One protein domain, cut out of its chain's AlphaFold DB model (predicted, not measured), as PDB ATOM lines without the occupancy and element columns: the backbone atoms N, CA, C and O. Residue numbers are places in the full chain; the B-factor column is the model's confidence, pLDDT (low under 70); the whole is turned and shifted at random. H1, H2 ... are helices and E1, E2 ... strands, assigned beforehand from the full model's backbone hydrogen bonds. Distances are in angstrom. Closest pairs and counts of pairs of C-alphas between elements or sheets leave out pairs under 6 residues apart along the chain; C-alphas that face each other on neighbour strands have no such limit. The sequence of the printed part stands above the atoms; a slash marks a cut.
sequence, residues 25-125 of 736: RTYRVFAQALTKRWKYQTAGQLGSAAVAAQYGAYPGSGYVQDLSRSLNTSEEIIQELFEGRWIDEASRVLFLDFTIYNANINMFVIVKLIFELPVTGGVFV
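This is residues 25 to 125 of the 736 residues of a protein of Clonorchis sinensis (UniProt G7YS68). A long, two-stranded hairpin, E1 and E2, runs beside a loose body of loops, with its turn, residues 102 to 107, sticking out free at one end of the longest axis and the helix H1 at the other. H3 and H2 are separate helices that touch no other helix, a long unnamed stretch winds between them, and the last residues, 124 to 125, fold back to pair with the end of E2. The printed part has 101 residues with three named helices and two named strands, in the order H1, H2, H3, E1, E2; the sheet, E1 - E2, is antiparallel, the class is mixed, and under half of the residues are in named elements. It is only just loose, close to compact, with a radius of gyration of the C-alphas of 15.7 A, and spans 52 by 34 by 28 A.

H1, residues 25 to 33, and H2, residues 43 to 46, are apart. H3, residues 71 to 83, is apart from both. Residues 51 to 52 pair antiparallel with residues 57 to 58. E1, residues 93 to 102, and E2, residues 107 to 116, form a hairpin, antiparallel at 166 degrees between their directions. The C-alphas of Val 93 and Glu 116 face each other at 4.4 A; N 94 and O 115, at 2.9 A, are within hydrogen-bond range, as are N 109 and O 100, at 2.8 A. H1, H2 and H3 are apart from E2. In H1 and H3 every O i to N i+4 pair is within hydrogen-bond range; H2 is too short for such a pair.

H1 begins at C-alpha 25, (181.548, 250.356, 203.841), and is 12.5 A long; H2 is 5.1 A. H3 is 18.1 A long. E1, 29.0 A, begins at C-alpha 93, (183.805, 245.452, 231.746), and E2, 28.7 A, ends at C-alpha 116, (187.165, 246.127, 234.530).

The C-alphas of Thr 26 and Ile 105, the two farthest apart, are 52.4 A apart. The printed part has no cut. H2 to H3 is a long link of 24 residues, and E1 to E2 is tight. Residues 25 to 35 are under 70 in pLDDT.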
ATOM      1  N   ARG A  25     181.286 250.018 202.422       48.34
ATOM      2  CA  ARG A  25     181.548 250.356 203.841       48.34
ATOM      3  C   ARG A  25     180.249 250.467 204.636       48.34
ATOM      4  O   ARG A  25     180.134 249.880 205.704       48.34
ATOM      5  N   THR A  26     179.270 251.185 204.098       48.88
ATOM      6  CA  THR A  26     177.956 251.380 204.721       48.88
ATOM      7  C   THR A  26     177.186 250.057 204.818       48.88
ATOM      8  O   THR A  26     176.587 249.779 205.852       48.88
ATOM      9  N   TYR A  27     177.281 249.197 203.795       52.78
ATOM     10  CA  TYR A  27     176.734 247.838 203.827       52.78
ATOM     11  C   TYR A  27     177.397 246.971 204.907       52.78
ATOM     12  O   TYR A  27     176.685 246.305 205.651       52.78
ATOM     13  N   ARG A  28     178.735 247.016 205.062       49.53
ATOM     14  CA  ARG A  28     179.426 246.307 206.158       49.53
ATOM     15  C   ARG A  28     178.932 246.752 207.537       49.53
ATOM     16  O   ARG A  28     178.625 245.888 208.346       49.53
ATOM     17  N   VAL A  29     178.785 248.057 207.780       55.25
ATOM     18  CA  VAL A  29     178.286 248.579 209.069       55.25
ATOM     19  C   VAL A  29     176.854 248.103 209.358       55.25
ATOM     20  O   VAL A  29     176.581 247.636 210.462       55.25
ATOM     21  N   PHE A  30     175.955 248.137 208.365       49.59
ATOM     22  CA  PHE A  30     174.598 247.586 208.509       49.59
ATOM     23  C   PHE A  30     174.602 246.066 208.743       49.59
ATOM     24  O   PHE A  30     173.907 245.579 209.634       49.59
ATOM     25  N   ALA A  31     175.404 245.306 207.993       53.88
ATOM     26  CA  ALA A  31     175.512 243.857 208.150       53.88
ATOM     27  C   ALA A  31     176.097 243.458 209.518       53.88
ATOM     28  O   ALA A  31     175.617 242.510 210.136       53.88
ATOM     29  N   GLN A  32     177.081 244.205 210.028       55.28
ATOM     30  CA  GLN A  32     177.633 244.009 211.369       55.28
ATOM     31  C   GLN A  32     176.556 244.242 212.435       55.28
ATOM     32  O   GLN A  32     176.294 243.326 213.218       55.28
ATOM     33  N   ALA A  33     175.849 245.378 212.389       54.97
ATOM     34  CA  ALA A  33     174.760 245.715 213.315       54.97
ATOM     35  C   ALA A  33     173.603 244.689 213.344       54.97
ATOM     36  O   ALA A  33     172.908 244.571 214.352       54.97
ATOM     37  N   LEU A  34     173.409 243.919 212.266       55.00
ATOM     38  CA  LEU A  34     172.407 242.848 212.183       55.00
ATOM     39  C   LEU A  34     172.853 241.509 212.809       55.00
ATOM     40  O   LEU A  34     172.010 240.641 213.038       55.00
ATOM     41  N   THR A  35     174.141 241.310 213.117       68.12
ATOM     42  CA  THR A  35     174.634 240.053 213.724       68.12
ATOM     43  C   THR A  35     174.562 240.067 215.260       68.12
ATOM     44  O   THR A  35     174.873 241.075 215.892       68.12
ATOM     45  N   LYS A  36     174.188 238.924 215.875       73.50
ATOM     46  CA  LYS A  36     173.897 238.746 217.327       73.50
ATOM     47  C   LYS A  36     174.882 239.472 218.261       73.50
ATOM     48  O   LYS A  36     174.457 240.114 219.214       73.50
ATOM     49  N   ARG A  37     176.180 239.413 217.951       80.31
ATOM     50  CA  ARG A  37     177.301 239.991 218.719       80.31
ATOM     51  C   ARG A  37     177.341 241.524 218.821       80.31
ATOM     52  O   ARG A  37     177.927 242.037 219.767       80.31
ATOM     53  N   TRP A  38     176.717 242.249 217.889       84.44
ATOM     54  CA  TRP A  38     176.588 243.718 217.929       84.44
ATOM     55  C   TRP A  38     175.199 244.165 218.413       84.44
ATOM     56  O   TRP A  38     174.917 245.360 218.488       84.44
ATOM     57  N   LYS A  39     174.324 243.215 218.772       87.38
ATOM     58  CA  LYS A  39     172.997 243.480 219.328       87.38
ATOM     59  C   LYS A  39     173.017 243.309 220.847       87.38
ATOM     60  O   LYS A  39     173.399 242.259 221.362       87.38
ATOM     61  N   TYR A  40     172.558 244.338 221.552       87.50
ATOM     62  CA  TYR A  40     172.405 244.303 223.004       87.50
ATOM     63  C   TYR A  40     171.356 243.258 223.410       87.50
ATOM     64  O   TYR A  40     170.252 243.235 222.861       87.50
ATOM     65  N   GLN A  41     171.705 242.404 224.371       88.38
ATOM     66  CA  GLN A  41     170.861 241.337 224.907       88.38
ATOM     67  C   GLN A  41     170.638 241.557 226.408       88.38
ATOM     68  O   GLN A  41     171.553 241.930 227.147       88.38
ATOM     69  N   THR A  42     169.405 241.352 226.873       88.44
ATOM     70  CA  THR A  42     169.052 241.551 228.287       88.44
ATOM     71  C   THR A  42     169.427 240.333 229.135       88.44
ATOM     72  O   THR A  42     169.536 239.218 228.627       88.44
ATOM     73  N   ALA A  43     169.575 240.510 230.452       85.06
ATOM     74  CA  ALA A  43     169.972 239.418 231.350       85.06
ATOM     75  C   ALA A  43     168.988 238.232 231.333       85.06
ATOM     76  O   ALA A  43     169.402 237.082 231.406       85.06
ATOM     77  N   GLY A  44     167.692 238.492 231.131       81.94
ATOM     78  CA  GLY A  44     166.686 237.438 230.944       81.94
ATOM     79  C   GLY A  44     166.770 236.696 229.601       81.94
ATOM     80  O   GLY A  44     166.202 235.617 229.485       81.94
ATOM     81  N   GLN A  45     167.463 237.247 228.598       83.19
ATOM     82  CA  GLN A  45     167.730 236.588 227.309       83.19
ATOM     83  C   GLN A  45     169.043 235.793 227.326       83.19
ATOM     84  O   GLN A  45     169.135 234.772 226.653       83.19
ATOM     85  N   LEU A  46     170.041 236.259 228.084       79.69
ATOM     86  CA  LEU A  46     171.343 235.598 228.246       79.69
ATOM     87  C   LEU A  46     171.357 234.551 229.369       79.69
ATOM     88  O   LEU A  46     172.237 233.702 229.411       79.69
ATOM     89  N   GLY A  47     170.434 234.641 230.329       76.88
ATOM     90  CA  GLY A  47     170.465 233.838 231.552       76.88
ATOM     91  C   GLY A  47     171.547 234.258 232.558       76.88
ATOM     92  O   GLY A  47     171.551 233.747 233.675       76.88
ATOM     93  N   SER A  48     172.441 235.191 232.227       81.06
ATOM     94  CA  SER A  48     173.529 235.623 233.112       81.06
ATOM     95  C   SER A  48     173.042 236.370 234.358       81.06
ATOM     96  O   SER A  48     172.138 237.209 234.310       81.06
ATOM     97  N   ALA A  49     173.680 236.084 235.493       81.69
ATOM     98  CA  ALA A  49     173.473 236.803 236.750       81.69
ATOM     99  C   ALA A  49     174.208 238.159 236.755       81.69
ATOM    100  O   ALA A  49     175.090 238.408 235.935       81.69
ATOM    101  N   ALA A  50     173.867 239.042 237.699       86.00
ATOM    102  CA  ALA A  50     174.673 240.234 237.964       86.00
ATOM    103  C   ALA A  50     175.960 239.857 238.721       86.00
ATOM    104  O   ALA A  50     175.912 239.068 239.666       86.00
ATOM    105  N   VAL A  51     177.093 240.440 238.325       85.62
ATOM    106  CA  VAL A  51     178.426 240.146 238.876       85.62
ATOM    107  C   VAL A  51     178.944 241.366 239.636       85.62
ATOM    108  O   VAL A  51     178.999 242.468 239.092       85.62
ATOM    109  N   ALA A  52     179.338 241.176 240.896       85.69
ATOM    110  CA  ALA A  52     180.020 242.195 241.690       85.69
ATOM    111  C   ALA A  52     181.540 242.011 241.570       85.69
ATOM    112  O   ALA A  52     182.062 240.971 241.964       85.69
ATOM    113  N   ALA A  53     182.227 243.013 241.023       84.50
ATOM    114  CA  ALA A  53     183.675 243.039 240.824       84.50
ATOM    115  C   ALA A  53     184.343 244.084 241.752       84.50
ATOM    116  O   ALA A  53     183.754 244.495 242.755       84.50
ATOM    117  N   GLN A  54     185.597 244.476 241.491       78.62
ATOM    118  CA  GLN A  54     186.407 245.248 242.443       78.62
ATOM    119  C   GLN A  54     186.027 246.738 242.515       78.62
ATOM    120  O   GLN A  54     186.261 247.368 243.558       78.62
ATOM    121  N   TYR A  55     185.452 247.288 241.442       78.69
ATOM    122  CA  TYR A  55     185.050 248.693 241.325       78.69
ATOM    123  C   TYR A  55     183.553 248.882 241.043       78.69
ATOM    124  O   TYR A  55     183.011 249.929 241.404       78.69
ATOM    125  N   GLY A  56     182.875 247.899 240.441       82.44
ATOM    126  CA  GLY A  56     181.451 247.995 240.105       82.44
ATOM    127  C   GLY A  56     180.644 246.710 240.304       82.44
ATOM    128  O   GLY A  56     181.174 245.601 240.324       82.44
ATOM    129  N   ALA A  57     179.323 246.870 240.412       88.44
ATOM    130  CA  ALA A  57     178.361 245.788 240.223       88.44
ATOM    131  C   ALA A  57     177.765 245.905 238.815       88.44
ATOM    132  O   ALA A  57     177.179 246.930 238.468       88.44
ATOM    133  N   TYR A  58     177.929 244.860 238.010       90.50
ATOM    134  CA  TYR A  58     177.578 244.840 236.596       90.50
ATOM    135  C   TYR A  58     176.370 243.922 236.358       90.50
ATOM    136  O   TYR A  58     176.356 242.793 236.856       90.50
ATOM    137  N   PRO A  59     175.340 244.360 235.611       88.75
ATOM    138  CA  PRO A  59     174.231 243.490 235.241       88.75
ATOM    139  C   PRO A  59     174.688 242.445 234.212       88.75
ATOM    140  O   PRO A  59     175.540 242.730 233.375       88.75
ATOM    141  N   GLY A  60     174.068 241.261 234.218       85.50
ATOM    142  CA  GLY A  60     174.314 240.191 233.237       85.50
ATOM    143  C   GLY A  60     173.752 240.477 231.836       85.50
ATOM    144  O   GLY A  60     173.178 239.592 231.214       85.50
ATOM    145  N   SER A  61     173.821 241.723 231.364       89.06
ATOM    146  CA  SER A  61     173.227 242.205 230.111       89.06
ATOM    147  C   SER A  61     174.235 243.016 229.308       89.06
ATOM    148  O   SER A  61     174.872 243.915 229.857       89.06
ATOM    149  N   GLY A  62     174.347 242.748 228.010       89.62
ATOM    150  CA  GLY A  62     175.367 243.366 227.170       89.62
ATOM    151  C   GLY A  62     175.445 242.768 225.770       89.62
ATOM    152  O   GLY A  62     174.459 242.263 225.229       89.62
ATOM    153  N   TYR A  63     176.638 242.841 225.191       90.69
ATOM    154  CA  TYR A  63     176.995 242.246 223.908       90.69
ATOM    155  C   TYR A  63     177.751 240.939 224.164       90.69
ATOM    156  O   TYR A  63     178.607 240.892 225.043       90.69
ATOM    157  N   VAL A  64     177.438 239.876 223.417       89.00
ATOM    158  CA  VAL A  64     178.008 238.534 223.640       89.00
ATOM    159  C   VAL A  64     178.364 237.881 222.308       89.00
ATOM    160  O   VAL A  64     177.537 237.844 221.394       89.00
ATOM    161  N   GLN A  65     179.582 237.340 222.224       89.81
ATOM    162  CA  GLN A  65     180.068 236.511 221.124       89.81
ATOM    163  C   GLN A  65     180.498 235.148 221.672       89.81
ATOM    164  O   GLN A  65     181.471 235.047 222.413       89.81
ATOM    165  N   ASP A  66     179.803 234.097 221.249       88.25
ATOM    166  CA  ASP A  66     180.165 232.712 221.546       88.25
ATOM    167  C   ASP A  66     181.393 232.314 220.693       88.25
ATOM    168  O   ASP A  66     181.354 232.443 219.466       88.25
ATOM    169  N   LEU A  67     182.504 231.880 221.303       88.81
ATOM    170  CA  LEU A  67     183.702 231.456 220.555       88.81
ATOM    171  C   LEU A  67     183.548 230.042 219.971       88.81
ATOM    172  O   LEU A  67     182.827 229.195 220.496       88.81
ATOM    173  N   SER A  68     184.250 229.780 218.869       87.94
ATOM    174  CA  SER A  68     184.210 228.503 218.157       87.94
ATOM    175  C   SER A  68     185.140 227.456 218.780       87.94
ATOM    176  O   SER A  68     186.190 227.770 219.340       87.94
ATOM    177  N   ARG A  69     184.791 226.174 218.609       86.44
ATOM    178  CA  ARG A  69     185.605 225.027 219.055       86.44
ATOM    179  C   ARG A  69     186.870 224.800 218.216       86.44
ATOM    180  O   ARG A  69     187.737 224.043 218.641       86.44
ATOM    181  N   SER A  70     186.954 225.402 217.028       91.06
ATOM    182  CA  SER A  70     188.156 225.393 216.187       91.06
ATOM    183  C   SER A  70     188.945 226.687 216.389       91.06
ATOM    184  O   SER A  70     188.358 227.754 216.571       91.06
ATOM    185  N   LEU A  71     190.276 226.586 216.361       92.12
ATOM    186  CA  LEU A  71     191.172 227.718 216.592       92.12
ATOM    187  C   LEU A  71     191.031 228.766 215.482       92.12
ATOM    188  O   LEU A  71     190.749 229.920 215.784       92.12
ATOM    189  N   ASN A  72     191.124 228.351 214.216       95.06
ATOM    190  CA  ASN A  72     191.119 229.252 213.061       95.06
ATOM    191  C   ASN A  72     189.839 230.103 212.987       95.06
ATOM    192  O   ASN A  72     189.906 231.307 212.776       95.06
ATOM    193  N   THR A  73     188.665 229.504 213.213       92.12
ATOM    194  CA  THR A  73     187.386 230.234 213.175       92.12
ATOM    195  C   THR A  73     187.209 231.156 214.379       92.12
ATOM    196  O   THR A  73     186.566 232.195 214.262       92.12
ATOM    197  N   SER A  74     187.786 230.824 215.537       91.88
ATOM    198  CA  SER A  74     187.846 231.747 216.678       91.88
ATOM    199  C   SER A  74     188.833 232.893 216.448       91.88
ATOM    200  O   SER A  74     188.545 234.015 216.850       91.88
ATOM    201  N   GLU A  75     189.953 232.647 215.769       94.38
ATOM    202  CA  GLU A  75     190.920 233.672 215.361       94.38
ATOM    203  C   GLU A  75     190.300 234.651 214.348       94.38
ATOM    204  O   GLU A  75     190.363 235.860 214.562       94.38
ATOM    205  N   GLU A  76     189.587 234.149 213.331       92.62
ATOM    206  CA  GLU A  76     188.793 234.958 212.391       92.62
ATOM    207  C   GLU A  76     187.741 235.826 213.111       92.62
ATOM    208  O   GLU A  76     187.623 237.023 212.835       92.62
ATOM    209  N   ILE A  77     187.003 235.255 214.074       90.81
ATOM    210  CA  ILE A  77     186.023 235.993 214.890       90.81
ATOM    211  C   ILE A  77     186.711 237.091 215.714       90.81
ATOM    212  O   ILE A  77     186.239 238.227 215.727       90.81
ATOM    213  N   ILE A  78     187.821 236.780 216.392       92.69
ATOM    214  CA  ILE A  78     188.563 237.740 217.225       92.69
ATOM    215  C   ILE A  78     189.158 238.862 216.364       92.69
ATOM    216  O   ILE A  78     189.072 240.029 216.756       92.69
ATOM    217  N   GLN A  79     189.685 238.549 215.177       93.00
ATOM    218  CA  GLN A  79     190.153 239.557 214.228       93.00
ATOM    219  C   GLN A  79     189.005 240.475 213.782       93.00
ATOM    220  O   GLN A  79     189.185 241.692 213.771       93.00
ATOM    221  N   GLU A  80     187.811 239.948 213.484       89.88
ATOM    222  CA  GLU A  80     186.674 240.798 213.100       89.88
ATOM    223  C   GLU A  80     186.179 241.685 214.260       89.88
ATOM    224  O   GLU A  80     185.852 242.854 214.042       89.88
ATOM    225  N   LEU A  81     186.166 241.180 215.502       91.25
ATOM    226  CA  LEU A  81     185.856 241.997 216.685       91.25
ATOM    227  C   LEU A  81     186.891 243.118 216.892       91.25
ATOM    228  O   LEU A  81     186.525 244.232 217.278       91.25
ATOM    229  N   PHE A  82     188.170 242.847 216.610       91.62
ATOM    230  CA  PHE A  82     189.255 243.823 216.707       91.62
ATOM    231  C   PHE A  82     189.177 244.884 215.596       91.62
ATOM    232  O   PHE A  82     189.170 246.081 215.891       91.62
ATOM    233  N   GLU A  83     189.026 244.476 214.331       91.81
ATOM    234  CA  GLU A  83     188.825 245.386 213.190       91.81
ATOM    235  C   GLU A  83     187.557 246.243 213.349       91.81
ATOM    236  O   GLU A  83     187.553 247.431 213.015       91.81
ATOM    237  N   GLY A  84     186.486 245.658 213.895       87.44
ATOM    238  CA  GLY A  84     185.236 246.350 214.197       87.44
ATOM    239  C   GLY A  84     185.292 247.276 215.419       87.44
ATOM    240  O   GLY A  84     184.359 248.055 215.602       87.44
ATOM    241  N   ARG A  85     186.355 247.219 216.239       88.94
ATOM    242  CA  ARG A  85     186.462 247.892 217.551       88.94
ATOM    243  C   ARG A  85     185.269 247.593 218.470       88.94
ATOM    244  O   ARG A  85     184.588 248.492 218.950       88.94
ATOM    245  N   TRP A  86     185.034 246.302 218.715       89.81
ATOM    246  CA  TRP A  86     183.994 245.807 219.633       89.81
ATOM    247  C   TRP A  86     184.232 246.202 221.102       89.81
ATOM    248  O   TRP A  86     183.290 246.251 221.886       89.81
ATOM    249  N   ILE A  87     185.484 246.513 221.459       90.88
ATOM    250  CA  ILE A  87     185.867 247.152 222.723       90.88
ATOM    251  C   ILE A  87     186.288 248.591 222.410       90.88
ATOM    252  O   ILE A  87     187.071 248.826 221.485       90.88
ATOM    253  N   ASP A  88     185.773 249.539 223.185       88.56
ATOM    254  CA  ASP A  88     185.898 250.979 222.955       88.56
ATOM    255  C   ASP A  88     186.078 251.777 224.266       88.56
ATOM    256  O   ASP A  88     186.173 251.219 225.358       88.56
ATOM    257  N   GLU A  89     186.107 253.110 224.177       87.56
ATOM    258  CA  GLU A  89     186.235 254.004 225.341       87.56
ATOM    259  C   GLU A  89     184.976 254.031 226.235       87.56
ATOM    260  O   GLU A  89     185.053 254.420 227.408       87.56
ATOM    261  N   ALA A  90     183.810 253.617 225.721       89.00
ATOM    262  CA  ALA A  90     182.569 253.497 226.488       89.00
ATOM    263  C   ALA A  90     182.481 252.182 227.287       89.00
ATOM    264  O   ALA A  90     181.788 252.139 228.305       89.00
ATOM    265  N   SER A  91     183.205 251.141 226.868       91.38
ATOM    266  CA  SER A  91     183.258 249.816 227.493       91.38
ATOM    267  C   SER A  91     183.723 249.878 228.957       91.38
ATOM    268  O   SER A  91     184.685 250.571 229.287       91.38
ATOM    269  N   ARG A  92     183.035 249.167 229.864       90.81
ATOM    270  CA  ARG A  92     183.297 249.226 231.326       90.81
ATOM    271  C   ARG A  92     183.688 247.906 231.976       90.81
ATOM    272  O   ARG A  92     184.282 247.925 233.053       90.81
ATOM    273  N   VAL A  93     183.358 246.786 231.346       92.88
ATOM    274  CA  VAL A  93     183.805 245.452 231.746       92.88
ATOM    275  C   VAL A  93     183.816 244.540 230.524       92.88
ATOM    276  O   VAL A  93     182.933 244.641 229.673       92.88
ATOM    277  N   LEU A  94     184.803 243.655 230.453       92.75
ATOM    278  CA  LEU A  94     184.808 242.486 229.582       92.75
ATOM    279  C   LEU A  94     184.816 241.240 230.472       92.75
ATOM    280  O   LEU A  94     185.664 241.113 231.358       92.75
ATOM    281  N   PHE A  95     183.887 240.324 230.214       91.88
ATOM    282  CA  PHE A  95     183.871 238.990 230.805       91.88
ATOM    283  C   PHE A  95     184.387 237.980 229.779       91.88
ATOM    284  O   PHE A  95     184.005 238.036 228.609       91.88
ATOM    285  N   LEU A  96     185.248 237.062 230.213       92.06
ATOM    286  CA  LEU A  96     185.663 235.902 229.432       92.06
ATOM    287  C   LEU A  96     185.369 234.646 230.254       92.06
ATOM    288  O   LEU A  96     186.026 234.378 231.261       92.06
ATOM    289  N   ASP A  97     184.351 233.913 229.808       90.00
ATOM    290  CA  ASP A  97     183.721 232.816 230.537       90.00
ATOM    291  C   ASP A  97     183.906 231.482 229.815       90.00
ATOM    292  O   ASP A  97     183.600 231.338 228.630       90.00
ATOM    293  N   PHE A  98     184.409 230.480 230.535       89.81
ATOM    294  CA  PHE A  98     184.576 229.123 230.020       89.81
ATOM    295  C   PHE A  98     184.553 228.097 231.152       89.81
ATOM    296  O   PHE A  98     184.787 228.410 232.314       89.81
ATOM    297  N   THR A  99     184.244 226.842 230.827       90.00
ATOM    298  CA  THR A  99     184.209 225.753 231.812       90.00
ATOM    299  C   THR A  99     185.082 224.601 231.349       90.00
ATOM    300  O   THR A  99     184.953 224.118 230.225       90.00
ATOM    301  N   ILE A 100     185.974 224.156 232.232       91.38
ATOM    302  CA  ILE A 100     186.858 223.006 232.027       91.38
ATOM    303  C   ILE A 100     186.238 221.801 232.740       91.38
ATOM    304  O   ILE A 100     185.766 221.932 233.867       91.38
ATOM    305  N   TYR A 101     186.272 220.615 232.130       90.62
ATOM    306  CA  TYR A 101     185.894 219.361 232.791       90.62
ATOM    307  C   TYR A 101     187.098 218.422 232.905       90.62
ATOM    308  O   TYR A 101     187.744 218.108 231.907       90.62
ATOM    309  N   ASN A 102     187.382 217.947 234.119       93.62
ATOM    310  CA  ASN A 102     188.410 216.948 234.380       93.62
ATOM    311  C   ASN A 102     187.763 215.577 234.633       93.62
ATOM    312  O   ASN A 102     187.259 215.295 235.725       93.62
ATOM    313  N   ALA A 103     187.824 214.713 233.618       90.38
ATOM    314  CA  ALA A 103     187.235 213.376 233.644       90.38
ATOM    315  C   ALA A 103     187.858 212.436 234.693       90.38
ATOM    316  O   ALA A 103     187.160 211.564 235.203       90.38
ATOM    317  N   ASN A 104     189.131 212.626 235.064       91.00
ATOM    318  CA  ASN A 104     189.835 211.733 235.997       91.00
ATOM    319  C   ASN A 104     189.319 211.843 237.442       91.00
ATOM    320  O   ASN A 104     189.451 210.899 238.216       91.00
ATOM    321  N   ILE A 105     188.749 212.996 237.805       89.75
ATOM    322  CA  ILE A 105     188.206 213.283 239.145       89.75
ATOM    323  C   ILE A 105     186.702 213.595 239.130       89.75
ATOM    324  O   ILE A 105     186.135 213.873 240.184       89.75
ATOM    325  N   ASN A 106     186.060 213.560 237.953       90.50
ATOM    326  CA  ASN A 106     184.672 213.977 237.734       90.50
ATOM    327  C   ASN A 106     184.374 215.351 238.380       90.50
ATOM    328  O   ASN A 106     183.551 215.482 239.291       90.50
ATOM    329  N   MET A 107     185.099 216.380 237.934       91.12
ATOM    330  CA  MET A 107     184.959 217.745 238.444       91.12
ATOM    331  C   MET A 107     184.977 218.758 237.303       91.12
ATOM    332  O   MET A 107     185.828 218.696 236.414       91.12
ATOM    333  N   PHE A 108     184.044 219.703 237.354       91.06
ATOM    334  CA  PHE A 108     184.015 220.879 236.493       91.06
ATOM    335  C   PHE A 108     184.716 222.032 237.211       91.06
ATOM    336  O   PHE A 108     184.644 222.136 238.435       91.06
ATOM    337  N   VAL A 109     185.376 222.909 236.465       92.38
ATOM    338  CA  VAL A 109     185.886 224.192 236.954       92.38
ATOM    339  C   VAL A 109     185.314 225.268 236.047       92.38
ATOM    340  O   VAL A 109     185.666 225.341 234.870       92.38
ATOM    341  N   ILE A 110     184.401 226.063 236.598       91.50
ATOM    342  CA  ILE A 110     183.817 227.222 235.928       91.50
ATOM    343  C   ILE A 110     184.797 228.379 236.133       91.50
ATOM    344  O   ILE A 110     185.180 228.671 237.270       91.50
ATOM    345  N   VAL A 111     185.246 228.991 235.040       91.88
ATOM    346  CA  VAL A 111     186.254 230.056 235.022       91.88
ATOM    347  C   VAL A 111     185.623 231.323 234.465       91.88
ATOM    348  O   VAL A 111     185.147 231.326 233.330       91.88
ATOM    349  N   LYS A 112     185.666 232.396 235.257       91.19
ATOM    350  CA  LYS A 112     185.230 233.741 234.876       91.19
ATOM    351  C   LYS A 112     186.402 234.700 235.034       91.19
ATOM    352  O   LYS A 112     186.829 234.984 236.154       91.19
ATOM    353  N   LEU A 113     186.946 235.185 233.920       93.44
ATOM    354  CA  LEU A 113     187.949 236.251 233.916       93.44
ATOM    355  C   LEU A 113     187.248 237.592 233.690       93.44
ATOM    356  O   LEU A 113     186.441 237.731 232.772       93.44
ATOM    357  N   ILE A 114     187.552 238.567 234.542       93.69
ATOM    358  CA  ILE A 114     186.886 239.866 234.599       93.69
ATOM    359  C   ILE A 114     187.929 240.952 234.350       93.69
ATOM    360  O   ILE A 114     188.884 241.095 235.114       93.69
ATOM    361  N   PHE A 115     187.722 241.740 233.301       93.88
ATOM    362  CA  PHE A 115     188.554 242.889 232.963       93.88
ATOM    363  C   PHE A 115     187.707 244.152 233.145       93.88
ATOM    364  O   PHE A 115     186.891 244.475 232.284       93.88
ATOM    365  N   GLU A 116     187.846 244.850 234.272       93.81
ATOM    366  CA  GLU A 116     187.165 246.127 234.530       93.81
ATOM    367  C   GLU A 116     187.921 247.268 233.827       93.81
ATOM    368  O   GLU A 116     189.124 247.446 234.029       93.81
ATOM    369  N   LEU A 117     187.208 248.061 233.020       92.62
ATOM    370  CA  LEU A 117     187.743 249.210 232.280       92.62
ATOM    371  C   LEU A 117     187.182 250.518 232.875       92.62
ATOM    372  O   LEU A 117     186.130 251.000 232.440       92.62
ATOM    373  N   PRO A 118     187.821 251.098 233.910       89.81
ATOM    374  CA  PRO A 118     187.420 252.389 234.462       89.81
ATOM    375  C   PRO A 118     187.533 253.525 233.435       89.81
ATOM    376  O   PRO A 118     188.395 253.525 232.558       89.81
ATOM    377  N   VAL A 119     186.740 254.582 233.641       87.31
ATOM    378  CA  VAL A 119     186.776 255.836 232.852       87.31
ATOM    379  C   VAL A 119     188.140 256.548 232.837       87.31
ATOM    380  O   VAL A 119     188.334 257.487 232.076       87.31
ATOM    381  N   THR A 120     189.085 256.121 233.679       87.38
ATOM    382  CA  THR A 120     190.465 256.622 233.740       87.38
ATOM    383  C   THR A 120     191.416 255.948 232.742       87.38
ATOM    384  O   THR A 120     192.589 256.311 232.704       87.38
ATOM    385  N   GLY A 121     190.950 254.975 231.947       84.44
ATOM    386  CA  GLY A 121     191.741 254.326 230.891       84.44
ATOM    387  C   GLY A 121     192.704 253.229 231.364       84.44
ATOM    388  O   GLY A 121     193.513 252.745 230.577       84.44
ATOM    389  N   GLY A 122     192.631 252.828 232.636       88.31
ATOM    390  CA  GLY A 122     193.286 251.610 233.120       88.31
ATOM    391  C   GLY A 122     192.515 250.340 232.733       88.31
ATOM    392  O   GLY A 122     191.387 250.409 232.251       88.31
ATOM    393  N   VAL A 123     193.106 249.177 233.011       90.94
ATOM    394  CA  VAL A 123     192.415 247.878 233.002       90.94
ATOM    395  C   VAL A 123     192.763 247.157 234.298       90.94
ATOM    396  O   VAL A 123     193.942 246.956 234.592       90.94
ATOM    397  N   PHE A 124     191.751 246.769 235.071       90.06
ATOM    398  CA  PHE A 124     191.912 245.950 236.271       90.06
ATOM    399  C   PHE A 124     191.457 244.522 235.978       90.06
ATOM    400  O   PHE A 124     190.393 244.317 235.400       90.06
ATOM    401  N   VAL A 125     192.270 243.538 236.362       92.75
ATOM    402  CA  VAL A 125     192.011 242.119 236.090       92.75
ATOM    403  C   VAL A 125     191.688 241.405 237.393       92.75
ATOM    404  O   VAL A 125     192.463 241.470 238.346       92.75
TER     405      VAL A 125